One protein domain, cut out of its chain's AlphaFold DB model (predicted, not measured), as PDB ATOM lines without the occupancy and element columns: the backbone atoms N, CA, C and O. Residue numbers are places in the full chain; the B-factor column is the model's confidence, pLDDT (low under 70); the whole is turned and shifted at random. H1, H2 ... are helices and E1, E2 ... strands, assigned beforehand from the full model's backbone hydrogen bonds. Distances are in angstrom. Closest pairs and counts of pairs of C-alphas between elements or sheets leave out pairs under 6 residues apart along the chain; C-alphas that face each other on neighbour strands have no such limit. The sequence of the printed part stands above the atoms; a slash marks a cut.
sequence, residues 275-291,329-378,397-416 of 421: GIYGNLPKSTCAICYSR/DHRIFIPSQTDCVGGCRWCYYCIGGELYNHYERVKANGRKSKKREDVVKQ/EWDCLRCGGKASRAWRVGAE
ATOM      1  N   GLY A 275      -5.945 -31.393  63.863       72.56
ATOM      2  CA  GLY A 275      -5.720 -32.533  64.751       72.56
ATOM      3  C   GLY A 275      -6.511 -32.405  66.056       72.56
ATOM      4  O   GLY A 275      -7.054 -31.345  66.372       72.56
ATOM      5  N   ILE A 276      -6.536 -33.483  66.846       81.56
ATOM      6  CA  ILE A 276      -7.300 -33.600  68.106       81.56
ATOM      7  C   ILE A 276      -6.984 -32.448  69.081       81.56
ATOM      8  O   ILE A 276      -7.872 -31.960  69.777       81.56
ATOM      9  N   TYR A 277      -5.740 -31.955  69.084       82.12
ATOM     10  CA  TYR A 277      -5.293 -30.830  69.913       82.12
ATOM     11  C   TYR A 277      -5.033 -29.538  69.111       82.12
ATOM     12  O   TYR A 277      -4.223 -28.701  69.514       82.12
ATOM     13  N   GLY A 278      -5.717 -29.343  67.978       75.94
ATOM     14  CA  GLY A 278      -5.543 -28.174  67.105       75.94
ATOM     15  C   GLY A 278      -5.954 -26.834  67.732       75.94
ATOM     16  O   GLY A 278      -5.421 -25.793  67.357       75.94
ATOM     17  N   ASN A 279      -6.843 -26.853  68.730       80.25
ATOM     18  CA  ASN A 279      -7.330 -25.648  69.413       80.25
ATOM     19  C   ASN A 279      -6.427 -25.182  70.575       80.25
ATOM     20  O   ASN A 279      -6.727 -24.178  71.216       80.25
ATOM     21  N   LEU A 280      -5.328 -25.892  70.872       82.25
ATOM     22  CA  LEU A 280      -4.412 -25.507  71.950       82.25
ATOM     23  C   LEU A 280      -3.487 -24.353  71.521       82.25
ATOM     24  O   LEU A 280      -2.928 -24.386  70.413       82.25
ATOM     25  N   PRO A 281      -3.215 -23.378  72.414       81.44
ATOM     26  CA  PRO A 281      -2.353 -22.238  72.107       81.44
ATOM     27  C   PRO A 281      -0.949 -22.705  71.712       81.44
ATOM     28  O   PRO A 281      -0.441 -23.687  72.255       81.44
ATOM     29  N   LYS A 282      -0.297 -22.012  70.769       77.75
ATOM     30  CA  LYS A 282       1.023 -22.398  70.217       77.75
ATOM     31  C   LYS A 282       2.147 -22.460  71.273       77.75
ATOM     32  O   LYS A 282       3.174 -23.080  71.022       77.75
ATOM     33  N   SER A 283       1.951 -21.848  72.443       78.00
ATOM     34  CA  SER A 283       2.873 -21.863  73.591       78.00
ATOM     35  C   SER A 283       2.817 -23.140  74.440       78.00
ATOM     36  O   SER A 283       3.708 -23.359  75.262       78.00
ATOM     37  N   THR A 284       1.789 -23.972  74.248       84.31
ATOM     38  CA  THR A 284       1.525 -25.171  75.053       84.31
ATOM     39  C   THR A 284       1.885 -26.443  74.291       84.31
ATOM     40  O   THR A 284       1.481 -26.637  73.145       84.31
ATOM     41  N   CYS A 285       2.620 -27.359  74.916       87.12
ATOM     42  CA  CYS A 285       2.937 -28.650  74.312       87.12
ATOM     43  C   CYS A 285       1.728 -29.595  74.404       87.12
ATOM     44  O   CYS A 285       1.330 -29.988  75.502       87.12
ATOM     45  N   ALA A 286       1.170 -30.018  73.264       85.88
ATOM     46  CA  ALA A 286       0.008 -30.913  73.251       85.88
ATOM     47  C   ALA A 286       0.327 -32.332  73.775       85.88
ATOM     48  O   ALA A 286      -0.546 -32.974  74.348       85.88
ATOM     49  N   ILE A 287       1.583 -32.796  73.684       86.38
ATOM     50  CA  ILE A 287       2.011 -34.075  74.287       86.38
ATOM     51  C   ILE A 287       2.039 -33.977  75.820       86.38
ATOM     52  O   ILE A 287       1.572 -34.892  76.497       86.38
ATOM     53  N   CYS A 288       2.558 -32.876  76.378       86.00
ATOM     54  CA  CYS A 288       2.545 -32.657  77.830       86.00
ATOM     55  C   CYS A 288       1.108 -32.588  78.352       86.00
ATOM     56  O   CYS A 288       0.772 -33.259  79.323       86.00
ATOM     57  N   TYR A 289       0.260 -31.833  77.650       84.12
ATOM     58  CA  TYR A 289      -1.155 -31.709  77.973       84.12
ATOM     59  C   TYR A 289      -1.873 -33.065  77.935       84.12
ATOM     60  O   TYR A 289      -2.527 -33.442  78.905       84.12
ATOM     61  N   SER A 290      -1.676 -33.843  76.864       84.50
ATOM     62  CA  SER A 290      -2.268 -35.176  76.735       84.50
ATOM     63  C   SER A 290      -1.836 -36.092  77.877       84.50
ATOM     64  O   SER A 290      -2.693 -36.704  78.503       84.50
ATOM     65  N   ARG A 291      -0.536 -36.164  78.194       83.19
ATOM     66  CA  ARG A 291      -0.028 -37.047  79.257       83.19
ATOM     67  C   ARG A 291      -0.604 -36.699  80.623       83.19
ATOM     68  O   ARG A 291      -0.944 -37.617  81.363       83.19
ATOM     69  N   ASP A 329       2.916 -26.161  83.878       61.53
ATOM     70  CA  ASP A 329       3.350 -27.550  83.644       61.53
ATOM     71  C   ASP A 329       3.369 -27.991  82.171       61.53
ATOM     72  O   ASP A 329       3.988 -28.995  81.805       61.53
ATOM     73  N   HIS A 330       2.708 -27.250  81.285       70.31
ATOM     74  CA  HIS A 330       2.576 -27.607  79.869       70.31
ATOM     75  C   HIS A 330       3.177 -26.576  78.904       70.31
ATOM     76  O   HIS A 330       3.004 -26.690  77.684       70.31
ATOM     77  N   ARG A 331       3.928 -25.596  79.421       80.31
ATOM     78  CA  ARG A 331       4.654 -24.612  78.609       80.31
ATOM     79  C   ARG A 331       5.844 -25.254  77.887       80.31
ATOM     80  O   ARG A 331       6.549 -26.106  78.421       80.31
ATOM     81  N   ILE A 332       6.096 -24.823  76.651       78.69
ATOM     82  CA  ILE A 332       7.253 -25.287  75.877       78.69
ATOM     83  C   ILE A 332       8.539 -24.623  76.400       78.69
ATOM     84  O   ILE A 332       8.759 -23.438  76.165       78.69
ATOM     85  N   PHE A 333       9.399 -25.390  77.082       75.44
ATOM     86  CA  PHE A 333      10.691 -24.907  77.606       75.44
ATOM     87  C   PHE A 333      11.824 -24.924  76.567       75.44
ATOM     88  O   PHE A 333      12.678 -24.043  76.566       75.44
ATOM     89  N   ILE A 334      11.839 -25.921  75.674       83.50
ATOM     90  CA  ILE A 334      12.821 -26.046  74.583       83.50
ATOM     91  C   ILE A 334      12.048 -26.400  73.306       83.50
ATOM     92  O   ILE A 334      11.663 -27.567  73.156       83.50
ATOM     93  N   PRO A 335      11.775 -25.424  72.419       85.44
ATOM     94  CA  PRO A 335      10.938 -25.643  71.252       85.44
ATOM     95  C   PRO A 335      11.650 -26.483  70.190       85.44
ATOM     96  O   PRO A 335      12.772 -26.203  69.768       85.44
ATOM     97  N   SER A 336      10.955 -27.511  69.725       85.25
ATOM     98  CA  SER A 336      11.306 -28.303  68.548       85.25
ATOM     99  C   SER A 336      10.167 -28.256  67.541       85.25
ATOM    100  O   SER A 336       9.002 -28.326  67.942       85.25
ATOM    101  N   GLN A 337      10.502 -28.168  66.260       88.31
ATOM    102  CA  GLN A 337       9.549 -28.138  65.156       88.31
ATOM    103  C   GLN A 337       9.590 -29.458  64.389       88.31
ATOM    104  O   GLN A 337      10.659 -30.046  64.223       88.31
ATOM    105  N   THR A 338       8.412 -29.924  63.982       86.88
ATOM    106  CA  THR A 338       8.216 -31.122  63.154       86.88
ATOM    107  C   THR A 338       7.988 -30.752  61.690       86.88
ATOM    108  O   THR A 338       7.450 -29.680  61.406       86.88
ATOM    109  N   ASP A 339       8.331 -31.666  60.785       86.38
ATOM    110  CA  ASP A 339       8.134 -31.598  59.324       86.38
ATOM    111  C   ASP A 339       6.670 -31.674  58.854       86.38
ATOM    112  O   ASP A 339       6.398 -31.594  57.661       86.38
ATOM    113  N   CYS A 340       5.709 -31.769  59.775       84.12
ATOM    114  CA  CYS A 340       4.288 -31.721  59.445       84.12
ATOM    115  C   CYS A 340       3.892 -30.427  58.703       84.12
ATOM    116  O   CYS A 340       4.426 -29.352  58.985       84.12
ATOM    117  N   VAL A 341       2.841 -30.518  57.878       76.81
ATOM    118  CA  VAL A 341       2.245 -29.416  57.085       76.81
ATOM    119  C   VAL A 341       2.053 -28.117  57.887       76.81
ATOM    120  O   VAL A 341       2.267 -27.029  57.367       76.81
ATOM    121  N   GLY A 342       1.699 -28.221  59.175       73.50
ATOM    122  CA  GLY A 342       1.435 -27.073  60.049       73.50
ATOM    123  C   GLY A 342       2.628 -26.538  60.852       73.50
ATOM    124  O   GLY A 342       2.417 -25.705  61.734       73.50
ATOM    125  N   GLY A 343       3.855 -27.041  60.655       80.62
ATOM    126  CA  GLY A 343       5.054 -26.546  61.355       80.62
ATOM    127  C   GLY A 343       4.927 -26.526  62.887       80.62
ATOM    128  O   GLY A 343       5.311 -25.558  63.550       80.62
ATOM    129  N   CYS A 344       4.318 -27.563  63.465       86.50
ATOM    130  CA  CYS A 344       3.913 -27.573  64.867       86.50
ATOM    131  C   CYS A 344       5.110 -27.567  65.832       86.50
ATOM    132  O   CYS A 344       6.103 -28.263  65.621       86.50
ATOM    133  N   ARG A 345       4.991 -26.792  66.921       87.62
ATOM    134  CA  ARG A 345       6.018 -26.669  67.967       87.62
ATOM    135  C   ARG A 345       5.695 -27.539  69.182       87.62
ATOM    136  O   ARG A 345       4.557 -27.576  69.655       87.62
ATOM    137  N   TRP A 346       6.729 -28.188  69.706       88.12
ATOM    138  CA  TRP A 346       6.668 -29.155  70.804       88.12
ATOM    139  C   TRP A 346       7.834 -28.958  71.774       88.12
ATOM    140  O   TRP A 346       8.797 -28.263  71.461       88.12
ATOM    141  N   CYS A 347       7.786 -29.615  72.933       88.25
ATOM    142  CA  CYS A 347       8.975 -29.794  73.767       88.25
ATOM    143  C   CYS A 347       9.914 -30.830  73.132       88.25
ATOM    144  O   CYS A 347       9.476 -31.948  72.851       88.25
ATOM    145  N   TYR A 348      11.204 -30.504  73.016       86.88
ATOM    146  CA  TYR A 348      12.231 -31.374  72.423       86.88
ATOM    147  C   TYR A 348      12.208 -32.820  72.948       86.88
ATOM    148  O   TYR A 348      12.212 -33.774  72.172       86.88
ATOM    149  N   TYR A 349      12.142 -32.996  74.271       87.44
ATOM    150  CA  TYR A 349      12.115 -34.326  74.889       87.44
ATOM    151  C   TYR A 349      10.814 -35.090  74.613       87.44
ATOM    152  O   TYR A 349      10.830 -36.312  74.475       87.44
ATOM    153  N   CYS A 350       9.684 -34.384  74.521       88.38
ATOM    154  CA  CYS A 350       8.375 -35.000  74.329       88.38
ATOM    155  C   CYS A 350       8.223 -35.564  72.920       88.38
ATOM    156  O   CYS A 350       7.851 -36.727  72.786       88.38
ATOM    157  N   ILE A 351       8.546 -34.769  71.895       89.00
ATOM    158  CA  ILE A 351       8.436 -35.217  70.504       89.00
ATOM    159  C   ILE A 351       9.497 -36.265  70.161       89.00
ATOM    160  O   ILE A 351       9.191 -37.235  69.477       89.00
ATOM    161  N   GLY A 352      10.715 -36.132  70.702       86.88
ATOM    162  CA  GLY A 352      11.778 -37.116  70.489       86.88
ATOM    163  C   GLY A 352      11.408 -38.499  71.029       86.88
ATOM    164  O   GLY A 352      11.623 -39.501  70.353       86.88
ATOM    165  N   GLY A 353      10.792 -38.558  72.215       86.69
ATOM    166  CA  GLY A 353      10.287 -39.817  72.767       86.69
ATOM    167  C   GLY A 353       9.131 -40.409  71.956       86.69
ATOM    168  O   GLY A 353       9.070 -41.623  71.776       86.69
ATOM    169  N   GLU A 354       8.230 -39.568  71.444       88.94
ATOM    170  CA  GLU A 354       7.068 -40.030  70.677       88.94
ATOM    171  C   GLU A 354       7.466 -40.594  69.301       88.94
ATOM    172  O   GLU A 354       7.060 -41.704  68.959       88.94
ATOM    173  N   LEU A 355       8.345 -39.900  68.566       86.75
ATOM    174  CA  LEU A 355       8.879 -40.366  67.279       86.75
ATOM    175  C   LEU A 355       9.690 -41.662  67.425       86.75
ATOM    176  O   LEU A 355       9.561 -42.575  66.611       86.75
ATOM    177  N   TYR A 356      10.483 -41.786  68.495       86.75
ATOM    178  CA  TYR A 356      11.229 -43.013  68.775       86.75
ATOM    179  C   TYR A 356      10.300 -44.206  69.045       86.75
ATOM    180  O   TYR A 356      10.491 -45.293  68.495       86.75
ATOM    181  N   ASN A 357       9.259 -44.000  69.858       86.06
ATOM    182  CA  ASN A 357       8.262 -45.032  70.141       86.06
ATOM    183  C   ASN A 357       7.492 -45.444  68.879       86.06
ATOM    184  O   ASN A 357       7.175 -46.624  68.720       86.06
ATOM    185  N   HIS A 358       7.200 -44.497  67.984       85.75
ATOM    186  CA  HIS A 358       6.571 -44.783  66.697       85.75
ATOM    187  C   HIS A 358       7.463 -45.661  65.814       85.75
ATOM    188  O   HIS A 358       7.036 -46.724  65.367       85.75
ATOM    189  N   TYR A 359       8.733 -45.278  65.664       85.81
ATOM    190  CA  TYR A 359       9.715 -46.027  64.883       85.81
ATOM    191  C   TYR A 359       9.858 -47.484  65.355       85.81
ATOM    192  O   TYR A 359       9.862 -48.417  64.548       85.81
ATOM    193  N   GLU A 360       9.907 -47.716  66.670       84.69
ATOM    194  CA  GLU A 360       9.968 -49.077  67.218       84.69
ATOM    195  C   GLU A 360       8.675 -49.880  66.964       84.69
ATOM    196  O   GLU A 360       8.753 -51.082  66.689       84.69
ATOM    197  N   ARG A 361       7.490 -49.247  66.974       83.25
ATOM    198  CA  ARG A 361       6.219 -49.913  66.621       83.25
ATOM    199  C   ARG A 361       6.178 -50.326  65.151       83.25
ATOM    200  O   ARG A 361       5.837 -51.475  64.869       83.25
ATOM    201  N   VAL A 362       6.567 -49.435  64.239       82.69
ATOM    202  CA  VAL A 362       6.623 -49.714  62.792       82.69
ATOM    203  C   VAL A 362       7.591 -50.864  62.515       82.69
ATOM    204  O   VAL A 362       7.229 -51.868  61.904       82.69
ATOM    205  N   LYS A 363       8.794 -50.813  63.091       82.81
ATOM    206  CA  LYS A 363       9.798 -51.881  62.980       82.81
ATOM    207  C   LYS A 363       9.316 -53.226  63.536       82.81
ATOM    208  O   LYS A 363       9.621 -54.280  62.970       82.81
ATOM    209  N   ALA A 364       8.568 -53.222  64.640       80.94
ATOM    210  CA  ALA A 364       7.980 -54.434  65.206       80.94
ATOM    211  C   ALA A 364       6.864 -55.013  64.317       80.94
ATOM    212  O   ALA A 364       6.776 -56.236  64.168       80.94
ATOM    213  N   ASN A 365       6.041 -54.156  63.708       78.81
ATOM    214  CA  ASN A 365       4.972 -54.556  62.794       78.81
ATOM    215  C   ASN A 365       5.519 -55.062  61.453       78.81
ATOM    216  O   ASN A 365       5.096 -56.127  61.005       78.81
ATOM    217  N   GLY A 366       6.538 -54.412  60.883       73.38
ATOM    218  CA  GLY A 366       7.206 -54.862  59.657       73.38
ATOM    219  C   GLY A 366       7.812 -56.264  59.790       73.38
ATOM    220  O   GLY A 366       7.649 -57.110  58.911       73.38
ATOM    221  N   ARG A 367       8.412 -56.592  60.946       71.25
ATOM    222  CA  ARG A 367       8.901 -57.958  61.235       71.25
ATOM    223  C   ARG A 367       7.780 -59.001  61.280       71.25
ATOM    224  O   ARG A 367       7.996 -60.145  60.883       71.25
ATOM    225  N   LYS A 368       6.598 -58.633  61.784       68.62
ATOM    226  CA  LYS A 368       5.424 -59.521  61.825       68.62
ATOM    227  C   LYS A 368       4.792 -59.687  60.445       68.62
ATOM    228  O   LYS A 368       4.399 -60.803  60.126       68.62
ATOM    229  N   SER A 369       4.727 -58.616  59.653       64.38
ATOM    230  CA  SER A 369       4.198 -58.648  58.286       64.38
ATOM    231  C   SER A 369       5.054 -59.542  57.394       64.38
ATOM    232  O   SER A 369       4.539 -60.503  56.834       64.38
ATOM    233  N   LYS A 370       6.384 -59.366  57.427       65.88
ATOM    234  CA  LYS A 370       7.333 -60.206  56.682       65.88
ATOM    235  C   LYS A 370       7.230 -61.690  57.052       65.88
ATOM    236  O   LYS A 370       7.129 -62.545  56.184       65.88
ATOM    237  N   LYS A 371       7.115 -62.007  58.350       65.38
ATOM    238  CA  LYS A 371       6.888 -63.387  58.822       65.38
ATOM    239  C   LYS A 371       5.543 -63.967  58.356       65.38
ATOM    240  O   LYS A 371       5.421 -65.180  58.222       65.38
ATOM    241  N   ARG A 372       4.521 -63.131  58.163       60.16
ATOM    242  CA  ARG A 372       3.184 -63.544  57.713       60.16
ATOM    243  C   ARG A 372       3.144 -63.714  56.192       60.16
ATOM    244  O   ARG A 372       2.582 -64.703  55.739       60.16
ATOM    245  N   GLU A 373       3.802 -62.838  55.435       64.00
ATOM    246  CA  GLU A 373       4.032 -62.992  53.993       64.00
ATOM    247  C   GLU A 373       4.859 -64.234  53.664       64.00
ATOM    248  O   GLU A 373       4.488 -64.972  52.760       64.00
ATOM    249  N   ASP A 374       5.927 -64.522  54.415       61.19
ATOM    250  CA  ASP A 374       6.738 -65.728  54.205       61.19
ATOM    251  C   ASP A 374       5.895 -67.008  54.383       61.19
ATOM    252  O   ASP A 374       6.066 -67.983  53.654       61.19
ATOM    253  N   VAL A 375       4.917 -66.990  55.299       61.25
ATOM    254  CA  VAL A 375       3.964 -68.094  55.524       61.25
ATOM    255  C   VAL A 375       2.883 -68.165  54.434       61.25
ATOM    256  O   VAL A 375       2.434 -69.263  54.096       61.25
ATOM    257  N   VAL A 376       2.460 -67.031  53.865       60.50
ATOM    258  CA  VAL A 376       1.477 -66.975  52.764       60.50
ATOM    259  C   VAL A 376       2.120 -67.379  51.432       60.50
ATOM    260  O   VAL A 376       1.593 -68.263  50.763       60.50
ATOM    261  N   LYS A 377       3.324 -66.886  51.109       57.91
ATOM    262  CA  LYS A 377       4.118 -67.298  49.932       57.91
ATOM    263  C   LYS A 377       4.494 -68.783  49.963       57.91
ATOM    264  O   LYS A 377       4.682 -69.397  48.914       57.91
ATOM    265  N   GLN A 378       4.569 -69.390  51.149       57.88
ATOM    266  CA  GLN A 378       4.759 -70.835  51.295       57.88
ATOM    267  C   GLN A 378       3.471 -71.644  51.036       57.88
ATOM    268  O   GLN A 378       3.570 -72.819  50.691       57.88
ATOM    269  N   GLU A 397       4.645 -42.761  58.601       80.56
ATOM    270  CA  GLU A 397       4.997 -41.525  59.290       80.56
ATOM    271  C   GLU A 397       4.050 -41.281  60.480       80.56
ATOM    272  O   GLU A 397       2.915 -41.754  60.512       80.56
ATOM    273  N   TRP A 398       4.516 -40.551  61.496       86.31
ATOM    274  CA  TRP A 398       3.750 -40.324  62.724       86.31
ATOM    275  C   TRP A 398       2.676 -39.245  62.539       86.31
ATOM    276  O   TRP A 398       2.971 -38.141  62.079       86.31
ATOM    277  N   ASP A 399       1.446 -39.519  62.974       86.50
ATOM    278  CA  ASP A 399       0.341 -38.558  62.900       86.50
ATOM    279  C   ASP A 399       0.488 -37.412  63.914       86.50
ATOM    280  O   ASP A 399       0.452 -37.588  65.137       86.50
ATOM    281  N   CYS A 400       0.580 -36.185  63.405       85.56
ATOM    282  CA  CYS A 400       0.712 -34.980  64.206       85.56
ATOM    283  C   CYS A 400      -0.563 -34.677  65.000       85.56
ATOM    284  O   CYS A 400      -1.601 -34.297  64.462       85.56
ATOM    285  N   LEU A 401      -0.455 -34.690  66.326       84.62
ATOM    286  CA  LEU A 401      -1.574 -34.430  67.241       84.62
ATOM    287  C   LEU A 401      -2.189 -33.011  67.148       84.62
ATOM    288  O   LEU A 401      -3.286 -32.787  67.665       84.62
ATOM    289  N   ARG A 402      -1.509 -32.046  66.508       83.12
ATOM    290  CA  ARG A 402      -1.976 -30.653  66.341       83.12
ATOM    291  C   ARG A 402      -2.634 -30.395  64.984       83.12
ATOM    292  O   ARG A 402      -3.734 -29.856  64.951       83.12
ATOM    293  N   CYS A 403      -1.977 -30.762  63.886       81.44
ATOM    294  CA  CYS A 403      -2.468 -30.498  62.526       81.44
ATOM    295  C   CYS A 403      -2.953 -31.757  61.792       81.44
ATOM    296  O   CYS A 403      -3.306 -31.677  60.627       81.44
ATOM    297  N   GLY A 404      -2.915 -32.936  62.420       78.25
ATOM    298  CA  GLY A 404      -3.331 -34.200  61.799       78.25
ATOM    299  C   GLY A 404      -2.500 -34.631  60.585       78.25
ATOM    300  O   GLY A 404      -2.865 -35.595  59.927       78.25
ATOM    301  N   GLY A 405      -1.420 -33.914  60.259       81.94
ATOM    302  CA  GLY A 405      -0.517 -34.252  59.160       81.94
ATOM    303  C   GLY A 405       0.531 -35.269  59.591       81.94
ATOM    304  O   GLY A 405       0.851 -35.357  60.774       81.94
ATOM    305  N   LYS A 406       1.101 -35.994  58.637       84.38
ATOM    306  CA  LYS A 406       2.190 -36.928  58.896       84.38
ATOM    307  C   LYS A 406       3.510 -36.192  59.189       84.38
ATOM    308  O   LYS A 406       3.728 -35.083  58.694       84.38
ATOM    309  N   ALA A 407       4.336 -36.753  60.070       84.25
ATOM    310  CA  ALA A 407       5.641 -36.223  60.451       84.25
ATOM    311  C   ALA A 407       6.652 -37.351  60.696       84.25
ATOM    312  O   ALA A 407       6.382 -38.306  61.428       84.25
ATOM    313  N   SER A 408       7.848 -37.205  60.134       82.19
ATOM    314  CA  SER A 408       8.941 -38.175  60.240       82.19
ATOM    315  C   SER A 408      10.091 -37.655  61.110       82.19
ATOM    316  O   SER A 408      10.792 -38.427  61.774       82.19
ATOM    317  N   ARG A 409      10.300 -36.330  61.141       82.88
ATOM    318  CA  ARG A 409      11.497 -35.695  61.711       82.88
ATOM    319  C   ARG A 409      11.148 -34.492  62.579       82.88
ATOM    320  O   ARG A 409      10.220 -33.734  62.314       82.88
ATOM    321  N   ALA A 410      11.960 -34.280  63.612       86.44
ATOM    322  CA  ALA A 410      11.902 -33.091  64.454       86.44
ATOM    323  C   ALA A 410      13.301 -32.503  64.665       86.44
ATOM    324  O   ALA A 410      14.253 -33.238  64.936       86.44
ATOM    325  N   TRP A 411      13.422 -31.178  64.601       85.50
ATOM    326  CA  TRP A 411      14.659 -30.449  64.897       85.50
ATOM    327  C   TRP A 411      14.418 -29.354  65.936       85.50
ATOM    328  O   TRP A 411      13.291 -28.910  66.168       85.50
ATOM    329  N   ARG A 412      15.484 -28.932  66.622       84.31
ATOM    330  CA  ARG A 412      15.418 -27.815  67.574       84.31
ATOM    331  C   ARG A 412      15.330 -26.503  66.809       84.31
ATOM    332  O   ARG A 412      16.114 -26.282  65.894       84.31
ATOM    333  N   VAL A 413      14.423 -25.630  67.234       80.06
ATOM    334  CA  VAL A 413      14.344 -24.264  66.710       80.06
ATOM    335  C   VAL A 413      15.188 -23.376  67.622       80.06
ATOM    336  O   VAL A 413      14.942 -23.313  68.829       80.06
ATOM    337  N   GLY A 414      16.226 -22.748  67.067       62.56
ATOM    338  CA  GLY A 414      17.035 -21.754  67.775       62.56
ATOM    339  C   GLY A 414      16.225 -20.488  68.071       62.56
ATOM    340  O   GLY A 414      15.230 -20.210  67.408       62.56
ATOM    341  N   ALA A 415      16.641 -19.705  69.067       50.62
ATOM    342  CA  ALA A 415      15.904 -18.529  69.543       50.62
ATOM    343  C   ALA A 415      15.792 -17.356  68.537       50.62
ATOM    344  O   ALA A 415      15.189 -16.344  68.881       50.62
ATOM    345  N   GLU A 416      16.330 -17.468  67.316       44.69
ATOM    346  CA  GLU A 416      16.423 -16.350  66.361       44.69
ATOM    347  C   GLU A 416      15.418 -16.381  65.192       44.69
ATOM    348  O   GLU A 416      15.255 -15.372  64.516       44.69
TER     349      GLU A 416
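AT A GLANCE: This is residues 275 to 291, 329 to 378 and 397 to 416 of the 421 residues of the protein "Pex2_Pex12 domain-containing protein" of Kwoniella mangroviensis CBS 10435 (UniProt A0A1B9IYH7). One long helix, H2, runs out from a small head of loops, the short helix H1 and a three-stranded sheet; residues 363 to 378, of which 363 to 377 belong to H2, stick out free of that head. The printed part has 87 residues, with H1, E1, E2, H2 and E3 in chain order, class mixed; the antiparallel sheet runs E2, E1, E3. It is loose, radius of gyration of the C-alphas 16.0 A, spanning 56 by 24 by 24 A.

HOW THE PARTS SIT: H1, residues 286 to 291, only grazes the sheet. E1, residues 335 to 338, and E2, residues 345 to 347, form a hairpin; N 336 and O 346 are 2.9 A apart. H2, residues 348 to 377, is on one face of the sheet, an arrangement of two layers, a helix layer and a sheet layer; the closest C-alphas of E1 and H2 are those of Ser 336 and Tyr 348, 5.0 A apart. E3, residues 410 to 412, pairs with E1; N 337 and O 411 are 2.9 A apart. In H1 and H2 every O i to N i+4 pair is within hydrogen-bond range.

IN THESE COORDINATES: H1 begins at C-alpha 286 (0.008, -30.913, 73.251). H2, 43.2 A long, ends at C-alpha 377 (4.118, -67.298, 49.932).

THE WHOLE: Cuts leave C-alpha gaps of 11.0 A, 291 to 329, and 30.4 A, 378 to 397. Residues 329, 368 to 378 and 414 to 416 have pLDDT under 70.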